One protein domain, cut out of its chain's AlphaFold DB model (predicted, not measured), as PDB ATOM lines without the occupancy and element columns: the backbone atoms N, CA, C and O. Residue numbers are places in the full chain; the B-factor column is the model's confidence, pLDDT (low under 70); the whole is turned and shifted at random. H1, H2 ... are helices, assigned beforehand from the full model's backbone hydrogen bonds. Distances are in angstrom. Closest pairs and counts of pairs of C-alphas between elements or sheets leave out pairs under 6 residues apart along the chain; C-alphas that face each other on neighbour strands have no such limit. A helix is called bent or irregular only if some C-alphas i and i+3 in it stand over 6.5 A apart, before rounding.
ATOM      1  N   TYR A 306     -23.308 -31.740 -37.798       64.75
ATOM      2  CA  TYR A 306     -24.288 -32.647 -37.191       64.75
ATOM      3  C   TYR A 306     -23.989 -34.112 -37.492       64.75
ATOM      4  O   TYR A 306     -23.898 -34.902 -36.561       64.75
ATOM      5  N   ILE A 307     -23.726 -34.475 -38.752       56.50
ATOM      6  CA  ILE A 307     -23.393 -35.862 -39.126       56.50
ATOM      7  C   ILE A 307     -22.101 -36.316 -38.433       56.50
ATOM      8  O   ILE A 307     -22.020 -37.417 -37.886       56.50
ATOM      9  N   SER A 308     -21.092 -35.448 -38.385       56.97
ATOM     10  CA  SER A 308     -19.839 -35.703 -37.669       56.97
ATOM     11  C   SER A 308     -20.058 -35.813 -36.150       56.97
ATOM     12  O   SER A 308     -19.482 -36.686 -35.502       56.97
ATOM     13  N   ARG A 309     -20.923 -34.968 -35.572       62.12
ATOM     14  CA  ARG A 309     -21.300 -34.971 -34.148       62.12
ATOM     15  C   ARG A 309     -22.070 -36.247 -33.797       62.12
ATOM     16  O   ARG A 309     -21.715 -36.890 -32.818       62.12
ATOM     17  N   LEU A 310     -23.035 -36.662 -34.620       55.09
ATOM     18  CA  LEU A 310     -23.814 -37.894 -34.461       55.09
ATOM     19  C   LEU A 310     -22.958 -39.146 -34.603       55.09
ATOM     20  O   LEU A 310     -23.069 -40.056 -33.796       55.09
ATOM     21  N   THR A 311     -22.091 -39.217 -35.611       55.25
ATOM     22  CA  THR A 311     -21.210 -40.384 -35.786       55.25
ATOM     23  C   THR A 311     -20.252 -40.540 -34.610       55.25
ATOM     24  O   THR A 311     -20.032 -41.662 -34.148       55.25
ATOM     25  N   ILE A 312     -19.743 -39.431 -34.066       61.12
ATOM     26  CA  ILE A 312     -18.964 -39.447 -32.827       61.12
ATOM     27  C   ILE A 312     -19.846 -39.754 -31.616       61.12
ATOM     28  O   ILE A 312     -19.397 -40.495 -30.758       61.12
ATOM     29  N   GLN A 313     -21.091 -39.286 -31.547       59.56
ATOM     30  CA  GLN A 313     -22.016 -39.643 -30.469       59.56
ATOM     31  C   GLN A 313     -22.348 -41.139 -30.479       59.56
ATOM     32  O   GLN A 313     -22.164 -41.794 -29.468       59.56
ATOM     33  N   ILE A 314     -22.678 -41.722 -31.631       60.25
ATOM     34  CA  ILE A 314     -22.889 -43.168 -31.802       60.25
ATOM     35  C   ILE A 314     -21.622 -43.946 -31.432       60.25
ATOM     36  O   ILE A 314     -21.682 -45.014 -30.823       60.25
ATOM     37  N   HIS A 315     -20.447 -43.436 -31.803       65.56
ATOM     38  CA  HIS A 315     -19.179 -44.032 -31.397       65.56
ATOM     39  C   HIS A 315     -18.940 -43.899 -29.884       65.56
ATOM     40  O   HIS A 315     -18.514 -44.864 -29.255       65.56
ATOM     41  N   ASN A 316     -19.275 -42.757 -29.286       61.34
ATOM     42  CA  ASN A 316     -19.206 -42.505 -27.850       61.34
ATOM     43  C   ASN A 316     -20.183 -43.388 -27.077       61.34
ATOM     44  O   ASN A 316     -19.814 -43.833 -25.998       61.34
ATOM     45  N   ASP A 317     -21.362 -43.664 -27.632       61.78
ATOM     46  CA  ASP A 317     -22.386 -44.545 -27.069       61.78
ATOM     47  C   ASP A 317     -21.919 -46.010 -27.132       61.78
ATOM     48  O   ASP A 317     -22.021 -46.779 -26.175       61.78
ATOM     49  N   LYS A 318     -21.267 -46.398 -28.235       63.44
ATOM     50  CA  LYS A 318     -20.583 -47.699 -28.339       63.44
ATOM     51  C   LYS A 318     -19.429 -47.820 -27.345       63.44
ATOM     52  O   LYS A 318     -19.235 -48.885 -26.766       63.44
ATOM     53  N   ILE A 319     -18.676 -46.742 -27.125       62.31
ATOM     54  CA  ILE A 319     -17.619 -46.690 -26.110       62.31
ATOM     55  C   ILE A 319     -18.228 -46.616 -24.702       62.31
ATOM     56  O   ILE A 319     -17.639 -47.161 -23.780       62.31
ATOM     57  N   SER A 320     -19.388 -45.992 -24.479       54.50
ATOM     58  CA  SER A 320     -20.010 -45.895 -23.148       54.50
ATOM     59  C   SER A 320     -20.502 -47.228 -22.633       54.50
ATOM     60  O   SER A 320     -20.453 -47.444 -21.431       54.50
ATOM     61  N   ASN A 321     -20.818 -48.174 -23.514       56.00
ATOM     62  CA  ASN A 321     -21.043 -49.560 -23.098       56.00
ATOM     63  C   ASN A 321     -19.808 -50.196 -22.417       56.00
ATOM     64  O   ASN A 321     -19.944 -51.196 -21.720       56.00
ATOM     65  N   ILE A 322     -18.613 -49.608 -22.563       57.81
ATOM     66  CA  ILE A 322     -17.359 -50.048 -21.928       57.81
ATOM     67  C   ILE A 322     -17.126 -49.351 -20.566       57.81
ATOM     68  O   ILE A 322     -16.362 -49.852 -19.743       57.81
ATOM     69  N   PHE A 323     -17.783 -48.220 -20.274       54.72
ATOM     70  CA  PHE A 323     -17.504 -47.394 -19.089       54.72
ATOM     71  C   PHE A 323     -18.797 -46.993 -18.345       54.72
ATOM     72  O   PHE A 323     -19.669 -46.339 -18.899       54.72
ATOM     73  N   LYS A 324     -18.902 -47.345 -17.054       56.62
ATOM     74  CA  LYS A 324     -20.140 -47.345 -16.235       56.62
ATOM     75  C   LYS A 324     -20.719 -45.974 -15.800       56.62
ATOM     76  O   LYS A 324     -21.618 -45.948 -14.963       56.62
ATOM     77  N   THR A 325     -20.219 -44.834 -16.270       56.88
ATOM     78  CA  THR A 325     -20.611 -43.494 -15.770       56.88
ATOM     79  C   THR A 325     -21.670 -42.804 -16.639       56.88
ATOM     80  O   THR A 325     -21.712 -42.970 -17.855       56.88
ATOM     81  N   ASN A 326     -22.529 -41.988 -16.011       58.44
ATOM     82  CA  ASN A 326     -23.620 -41.256 -16.667       58.44
ATOM     83  C   ASN A 326     -23.058 -40.090 -17.522       58.44
ATOM     84  O   ASN A 326     -22.803 -38.991 -17.025       58.44
ATOM     85  N   ARG A 327     -22.761 -40.379 -18.796       62.03
ATOM     86  CA  ARG A 327     -21.909 -39.575 -19.703       62.03
ATOM     87  C   ARG A 327     -22.595 -38.415 -20.423       62.03
ATOM     88  O   ARG A 327     -21.895 -37.536 -20.925       62.03
ATOM     89  N   THR A 328     -23.926 -38.358 -20.433       60.47
ATOM     90  CA  THR A 328     -24.703 -37.266 -21.058       60.47
ATOM     91  C   THR A 328     -24.354 -35.889 -20.490       60.47
ATOM     92  O   THR A 328     -24.506 -34.878 -21.169       60.47
ATOM     93  N   ILE A 329     -23.809 -35.845 -19.272       69.38
ATOM     94  CA  ILE A 329     -23.545 -34.607 -18.537       69.38
ATOM     95  C   ILE A 329     -22.100 -34.096 -18.728       69.38
ATOM     96  O   ILE A 329     -21.808 -32.937 -18.442       69.38
ATOM     97  N   ILE A 330     -21.185 -34.905 -19.289       78.56
ATOM     98  CA  ILE A 330     -19.769 -34.517 -19.460       78.56
ATOM     99  C   ILE A 330     -19.623 -33.354 -20.446       78.56
ATOM    100  O   ILE A 330     -18.898 -32.401 -20.171       78.56
ATOM    101  N   TYR A 331     -20.317 -33.407 -21.584       78.69
ATOM    102  CA  TYR A 331     -20.279 -32.328 -22.573       78.69
ATOM    103  C   TYR A 331     -20.864 -31.010 -22.039       78.69
ATOM    104  O   TYR A 331     -20.177 -29.995 -22.164       78.69
ATOM    105  N   PRO A 332     -22.037 -30.998 -21.370       78.69
ATOM    106  CA  PRO A 332     -22.516 -29.830 -20.629       78.69
ATOM    107  C   PRO A 332     -21.498 -29.278 -19.623       78.69
ATOM    108  O   PRO A 332     -21.284 -28.070 -19.570       78.69
ATOM    109  N   TYR A 333     -20.811 -30.140 -18.866       83.56
ATOM    110  CA  TYR A 333     -19.777 -29.718 -17.917       83.56
ATOM    111  C   TYR A 333     -18.546 -29.108 -18.594       83.56
ATOM    112  O   TYR A 333     -18.039 -28.087 -18.131       83.56
ATOM    113  N   LEU A 334     -18.076 -29.685 -19.703       84.38
ATOM    114  CA  LEU A 334     -16.980 -29.119 -20.497       84.38
ATOM    115  C   LEU A 334     -17.374 -27.787 -21.143       84.38
ATOM    116  O   LEU A 334     -16.552 -26.874 -21.212       84.38
ATOM    117  N   TYR A 335     -18.631 -27.655 -21.568       83.38
ATOM    118  CA  TYR A 335     -19.175 -26.418 -22.118       83.38
ATOM    119  C   TYR A 335     -19.267 -25.318 -21.058       83.38
ATOM    120  O   TYR A 335     -18.750 -24.222 -21.269       83.38
ATOM    121  N   ALA A 336     -19.810 -25.629 -19.880       81.31
ATOM    122  CA  ALA A 336     -19.842 -24.716 -18.741       81.31
ATOM    123  C   ALA A 336     -18.431 -24.302 -18.284       81.31
ATOM    124  O   ALA A 336     -18.186 -23.123 -18.024       81.31
ATOM    125  N   PHE A 337     -17.481 -25.246 -18.264       82.75
ATOM    126  CA  PHE A 337     -16.070 -24.961 -18.001       82.75
ATOM    127  C   PHE A 337     -15.474 -24.014 -19.054       82.75
ATOM    128  O   PHE A 337     -14.762 -23.076 -18.705       82.75
ATOM    129  N   ASN A 338     -15.769 -24.225 -20.340       83.12
ATOM    130  CA  ASN A 338     -15.286 -23.370 -21.427       83.12
ATOM    131  C   ASN A 338     -15.863 -21.944 -21.359       83.12
ATOM    132  O   ASN A 338     -15.189 -20.995 -21.748       83.12
ATOM    133  N   LEU A 339     -17.076 -21.795 -20.823       81.00
ATOM    134  CA  LEU A 339     -17.700 -20.504 -20.525       81.00
ATOM    135  C   LEU A 339     -17.205 -19.864 -19.213       81.00
ATOM    136  O   LEU A 339     -17.693 -18.802 -18.840       81.00
ATOM    137  N   ASN A 340     -16.241 -20.475 -18.510       75.00
ATOM    138  CA  ASN A 340     -15.753 -20.047 -17.191       75.00
ATOM    139  C   ASN A 340     -16.859 -19.916 -16.125       75.00
ATOM    140  O   ASN A 340     -16.735 -19.115 -15.194       75.00
ATOM    141  N   LEU A 341     -17.928 -20.711 -16.219       76.25
ATOM    142  CA  LEU A 341     -18.933 -20.782 -15.162       76.25
ATOM    143  C   LEU A 341     -18.289 -21.473 -13.949       76.25
ATOM    144  O   LEU A 341     -18.109 -22.691 -13.940       76.25
ATOM    145  N   LYS A 342     -17.886 -20.686 -12.942       66.69
ATOM    146  CA  LYS A 342     -17.144 -21.127 -11.741       66.69
ATOM    147  C   LYS A 342     -18.012 -21.926 -10.754       66.69
ATOM    148  O   LYS A 342     -18.045 -21.638  -9.561       66.69
ATOM    149  N   ILE A 343     -18.732 -22.931 -11.235       74.69
ATOM    150  CA  ILE A 343     -19.612 -23.766 -10.416       74.69
ATOM    151  C   ILE A 343     -18.779 -24.926  -9.864       74.69
ATOM    152  O   ILE A 343     -18.430 -25.845 -10.606       74.69
ATOM    153  N   SER A 344     -18.463 -24.890  -8.566       72.00
ATOM    154  CA  SER A 344     -17.618 -25.873  -7.853       72.00
ATOM    155  C   SER A 344     -17.982 -27.330  -8.168       72.00
ATOM    156  O   SER A 344     -17.119 -28.139  -8.511       72.00
ATOM    157  N   PHE A 345     -19.281 -27.628  -8.189       78.81
ATOM    158  CA  PHE A 345     -19.830 -28.945  -8.505       78.81
ATOM    159  C   PHE A 345     -19.388 -29.500  -9.872       78.81
ATOM    160  O   PHE A 345     -19.150 -30.701 -10.001       78.81
ATOM    161  N   ILE A 346     -19.241 -28.645 -10.892       77.94
ATOM    162  CA  ILE A 346     -18.847 -29.057 -12.249       77.94
ATOM    163  C   ILE A 346     -17.401 -29.560 -12.253       77.94
ATOM    164  O   ILE A 346     -17.103 -30.607 -12.830       77.94
ATOM    165  N   TYR A 347     -16.507 -28.851 -11.561       76.94
ATOM    166  CA  TYR A 347     -15.095 -29.220 -11.461       76.94
ATOM    167  C   TYR A 347     -14.915 -30.533 -10.702       76.94
ATOM    168  O   TYR A 347     -14.165 -31.401 -11.150       76.94
ATOM    169  N   ASP A 348     -15.646 -30.717  -9.603       78.81
ATOM    170  CA  ASP A 348     -15.588 -31.948  -8.812       78.81
ATOM    171  C   ASP A 348     -16.131 -33.152  -9.582       78.81
ATOM    172  O   ASP A 348     -15.584 -34.254  -9.495       78.81
ATOM    173  N   LYS A 349     -17.183 -32.954 -10.384       80.44
ATOM    174  CA  LYS A 349     -17.706 -34.000 -11.269       80.44
ATOM    175  C   LYS A 349     -16.719 -34.351 -12.378       80.44
ATOM    176  O   LYS A 349     -16.517 -35.538 -12.617       80.44
ATOM    177  N   LEU A 350     -16.067 -33.366 -13.002       80.81
ATOM    178  CA  LEU A 350     -15.056 -33.614 -14.037       80.81
ATOM    179  C   LEU A 350     -13.812 -34.325 -13.477       80.81
ATOM    180  O   LEU A 350     -13.316 -35.250 -14.114       80.81
ATOM    181  N   LYS A 351     -13.342 -33.966 -12.273       81.62
ATOM    182  CA  LYS A 351     -12.189 -34.616 -11.613       81.62
ATOM    183  C   LYS A 351     -12.439 -36.080 -11.235       81.62
ATOM    184  O   LYS A 351     -11.492 -36.858 -11.177       81.62
ATOM    185  N   LYS A 352     -13.695 -36.460 -10.978       80.25
ATOM    186  CA  LYS A 352     -14.087 -37.846 -10.653       80.25
ATOM    187  C   LYS A 352     -14.095 -38.778 -11.873       80.25
ATOM    188  O   LYS A 352     -14.174 -39.991 -11.698       80.25
ATOM    189  N   ILE A 353     -14.025 -38.239 -13.093       79.81
ATOM    190  CA  ILE A 353     -13.969 -39.030 -14.331       79.81
ATOM    191  C   ILE A 353     -12.553 -39.584 -14.511       79.81
ATOM    192  O   ILE A 353     -11.564 -38.904 -14.235       79.81
ATOM    193  N   ASN A 354     -12.438 -40.816 -15.013       81.00
ATOM    194  CA  ASN A 354     -11.141 -41.410 -15.320       81.00
ATOM    195  C   ASN A 354     -10.348 -40.496 -16.271       81.00
ATOM    196  O   ASN A 354     -10.853 -40.057 -17.301       81.00
ATOM    197  N   LYS A 355      -9.073 -40.241 -15.959       81.44
ATOM    198  CA  LYS A 355      -8.201 -39.358 -16.746       81.44
ATOM    199  C   LYS A 355      -8.192 -39.685 -18.245       81.44
ATOM    200  O   LYS A 355      -8.327 -38.774 -19.054       81.44
ATOM    201  N   LYS A 356      -8.065 -40.965 -18.623       79.31
ATOM    202  CA  LYS A 356      -8.033 -41.385 -20.042       79.31
ATOM    203  C   LYS A 356      -9.361 -41.103 -20.750       79.31
ATOM    204  O   LYS A 356      -9.378 -40.720 -21.915       79.31
ATOM    205  N   GLU A 357     -10.462 -41.282 -20.030       77.00
ATOM    206  CA  GLU A 357     -11.818 -41.014 -20.507       77.00
ATOM    207  C   GLU A 357     -12.048 -39.508 -20.686       77.00
ATOM    208  O   GLU A 357     -12.488 -39.066 -21.745       77.00
ATOM    209  N   LEU A 358     -11.661 -38.699 -19.699       82.75
ATOM    210  CA  LEU A 358     -11.769 -37.245 -19.770       82.75
ATOM    211  C   LEU A 358     -10.893 -36.655 -20.890       82.75
ATOM    212  O   LEU A 358     -11.344 -35.769 -21.611       82.75
ATOM    213  N   GLU A 359      -9.671 -37.161 -21.091       84.31
ATOM    214  CA  GLU A 359      -8.798 -36.742 -22.201       84.31
ATOM    215  C   GLU A 359      -9.431 -37.002 -23.571       84.31
ATOM    216  O   GLU A 359      -9.306 -36.173 -24.478       84.31
ATOM    217  N   TYR A 360     -10.126 -38.129 -23.722       81.69
ATOM    218  CA  TYR A 360     -10.863 -38.450 -24.937       81.69
ATOM    219  C   TYR A 360     -12.012 -37.455 -25.175       81.69
ATOM    220  O   TYR A 360     -12.076 -36.840 -26.243       81.69
ATOM    221  N   PHE A 361     -12.855 -37.210 -24.165       81.56
ATOM    222  CA  PHE A 361     -13.960 -36.249 -24.274       81.56
ATOM    223  C   PHE A 361     -13.475 -34.817 -24.533       81.56
ATOM    224  O   PHE A 361     -14.072 -34.119 -25.353       81.56
ATOM    225  N   ILE A 362     -12.365 -34.390 -23.921       85.94
ATOM    226  CA  ILE A 362     -11.749 -33.074 -24.161       85.94
ATOM    227  C   ILE A 362     -11.253 -32.943 -25.604       85.94
ATOM    228  O   ILE A 362     -11.450 -31.894 -26.215       85.94
ATOM    229  N   LYS A 363     -10.621 -33.982 -26.170       83.50
ATOM    230  CA  LYS A 363     -10.166 -33.960 -27.574       83.50
ATOM    231  C   LYS A 363     -11.343 -33.779 -28.528       83.50
ATOM    232  O   LYS A 363     -11.300 -32.885 -29.371       83.50
ATOM    233  N   SER A 364     -12.399 -34.573 -28.351       77.56
ATOM    234  CA  SER A 364     -13.618 -34.467 -29.158       77.56
ATOM    235  C   SER A 364     -14.308 -33.112 -28.969       77.56
ATOM    236  O   SER A 364     -14.714 -32.483 -29.943       77.56
ATOM    237  N   PHE A 365     -14.389 -32.612 -27.733       82.50
ATOM    238  CA  PHE A 365     -14.970 -31.304 -27.426       82.50
ATOM    239  C   PHE A 365     -14.193 -30.157 -28.094       82.50
ATOM    240  O   PHE A 365     -14.786 -29.339 -28.795       82.50
ATOM    241  N   ASN A 366     -12.863 -30.139 -27.969       84.31
ATOM    242  CA  ASN A 366     -12.016 -29.126 -28.604       84.31
ATOM    243  C   ASN A 366     -12.118 -29.140 -30.131       84.31
ATOM    244  O   ASN A 366     -12.106 -28.074 -30.745       84.31
ATOM    245  N   TYR A 367     -12.249 -30.321 -30.735       77.94
ATOM    246  CA  TYR A 367     -12.442 -30.455 -32.177       77.94
ATOM    247  C   TYR A 367     -13.752 -29.798 -32.645       77.94
ATOM    248  O   TYR A 367     -13.737 -29.011 -33.589       77.94
ATOM    249  N   PHE A 368     -14.874 -30.054 -31.961       67.56
ATOM    250  CA  PHE A 368     -16.192 -29.573 -32.398       67.56
ATOM    251  C   PHE A 368     -16.530 -28.140 -32.003       67.56
ATOM    252  O   PHE A 368     -17.195 -27.442 -32.767       67.56
ATOM    253  N   TYR A 369     -16.094 -27.706 -30.823       74.81
ATOM    254  CA  TYR A 369     -16.409 -26.380 -30.289       74.81
ATOM    255  C   TYR A 369     -15.270 -25.377 -30.500       74.81
ATOM    256  O   TYR A 369     -15.333 -24.260 -29.989       74.81
ATOM    257  N   LYS A 370     -14.211 -25.768 -31.232       77.25
ATOM    258  CA  LYS A 370     -12.988 -24.973 -31.452       77.25
ATOM    259  C   LYS A 370     -12.408 -24.408 -30.141       77.25
ATOM    260  O   LYS A 370     -11.818 -23.328 -30.119       77.25
ATOM    261  N   SER A 371     -12.583 -25.134 -29.036       80.00
ATOM    262  CA  SER A 371     -12.150 -24.723 -27.700       80.00
ATOM    263  C   SER A 371     -10.707 -25.143 -27.403       80.00
ATOM    264  O   SER A 371     -10.120 -25.985 -28.083       80.00
ATOM    265  N   LYS A 372     -10.129 -24.564 -26.345       83.38
ATOM    266  CA  LYS A 372      -8.780 -24.891 -25.843       83.38
ATOM    267  C   LYS A 372      -8.831 -25.418 -24.406       83.38
ATOM    268  O   LYS A 372      -8.041 -25.008 -23.548       83.38
ATOM    269  N   VAL A 373      -9.786 -26.305 -24.125       83.25
ATOM    270  CA  VAL A 373      -9.904 -26.961 -22.818       83.25
ATOM    271  C   VAL A 373      -8.726 -27.917 -22.642       83.25
ATOM    272  O   VAL A 373      -8.396 -28.690 -23.539       83.25
ATOM    273  N   ASN A 374      -8.065 -27.853 -21.487       82.56
ATOM    274  CA  ASN A 374      -6.920 -28.699 -21.163       82.56
ATOM    275  C   ASN A 374      -7.153 -29.364 -19.807       82.56
ATOM    276  O   ASN A 374      -7.496 -28.689 -18.836       82.56
ATOM    277  N   ILE A 375      -6.897 -30.669 -19.729       80.88
ATOM    278  CA  ILE A 375      -7.044 -31.448 -18.499       80.88
ATOM    279  C   ILE A 375      -6.198 -30.900 -17.342       80.88
ATOM    280  O   ILE A 375      -6.638 -30.922 -16.197       80.88
ATOM    281  N   LYS A 376      -5.027 -30.308 -17.631       79.00
ATOM    282  CA  LYS A 376      -4.192 -29.647 -16.613       79.00
ATOM    283  C   LYS A 376      -4.929 -28.487 -15.937       79.00
ATOM    284  O   LYS A 376      -4.786 -28.310 -14.737       79.00
ATOM    285  N   LYS A 377      -5.746 -27.728 -16.680       76.31
ATOM    286  CA  LYS A 377      -6.535 -26.612 -16.125       76.31
ATOM    287  C   LYS A 377      -7.691 -27.102 -15.249       76.31
ATOM    288  O   LYS A 377      -7.984 -26.467 -14.247       76.31
ATOM    289  N   ILE A 378      -8.309 -28.229 -15.603       78.06
ATOM    290  CA  ILE A 378      -9.372 -28.855 -14.801       78.06
ATOM    291  C   ILE A 378      -8.788 -29.413 -13.491       78.06
ATOM    292  O   ILE A 378      -9.345 -29.193 -12.418       78.06
ATOM    293  N   ASN A 379      -7.625 -30.069 -13.561       71.94
ATOM    294  CA  ASN A 379      -6.973 -30.668 -12.393       71.94
ATOM    295  C   ASN A 379      -6.348 -29.628 -11.451       71.94
ATOM    296  O   ASN A 379      -6.428 -29.793 -10.237       71.94
ATOM    297  N   ASN A 380      -5.782 -28.544 -11.993       66.69
ATOM    298  CA  ASN A 380      -5.143 -27.482 -11.207       66.69
ATOM    299  C   ASN A 380      -6.132 -26.465 -10.619       66.69
ATOM    300  O   ASN A 380      -5.703 -25.550  -9.921       66.69
ATOM    301  N   TYR A 381      -7.435 -26.596 -10.886       63.72
ATOM    302  CA  TYR A 381      -8.431 -25.708 -10.295       63.72
ATOM    303  C   TYR A 381      -8.521 -25.969  -8.784       63.72
ATOM    304  O   TYR A 381      -9.019 -27.019  -8.357       63.72
TER     305      TYR A 381
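AT A GLANCE: This is residues 306 to 381 of the 384 residues of an uncharacterized protein of viral metagenome (UniProt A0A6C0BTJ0). Two steeply crossed helices, H2 and H4, make the core, with H3 packed on H2 and the short H5 beside H3 on the side away from H1. H1 is an outlying helix that runs side by side with H4 in the opposite direction, close to it but set a little off. The printed part has 76 residues with five named helices, H1 to H5 in chain order, and no named strand: all helix. The whole is compact, with a radius of gyration of the C-alphas of 12.1 A and spans of 31 by 27 by 17 A.

HOW THE PARTS SIT: Begin at H4, residues 355 to 369. Its residues 361 to 365 alone touch residues 330 to 334 of H2, residues 327 to 338; the closest C-alphas are those of Tyr 331 and Phe 365, 7.3 A apart, at a steep tilt of 63 degrees, the same way. H1, residues 306 to 320, is close to H4 but not clearly touching, with Arg 309 and Phe 368 the closest C-alphas at 7.6 A, at a shallow tilt of 8 degrees, opposite ways. H2 touches H3, residues 344 to 351, at the C-alphas of Tyr 333 and Ile 346, the closest, 5.8 A apart. H3 touches H5, residues 375 to 379, where the C-alphas of Lys 351 and Asn 379 come closest, at 6.6 A. H1 and H3 are apart. Every O i to N i+4 pair is within hydrogen-bond range in H1, H3, H4 and H5; in H2, 6 of 8 are.

IN THESE COORDINATES: Find C-alpha 306 at (-24.288, -32.647, -37.191); from there H1 runs 19.8 A. H4 runs 20.5 A from C-alpha 355 at (-8.201, -39.358, -16.746). H2 spans 17.6 A and is only just irregular: C-alphas 328 and 331 are 6.8 A apart. H3 spans 11.0 A; H5, 6.2 A, ends at C-alpha 379, (-6.973, -30.668, -12.393).

THE WHOLE: The two C-alphas farthest apart, of Ile 307 and Asn 380, lie 34.4 A from each other. The printed part has no cut and no long link. Mean pLDDT of the printed part is 72.8; look for values under 70 at residues 306 to 329, 342, 368 and 380 to 381.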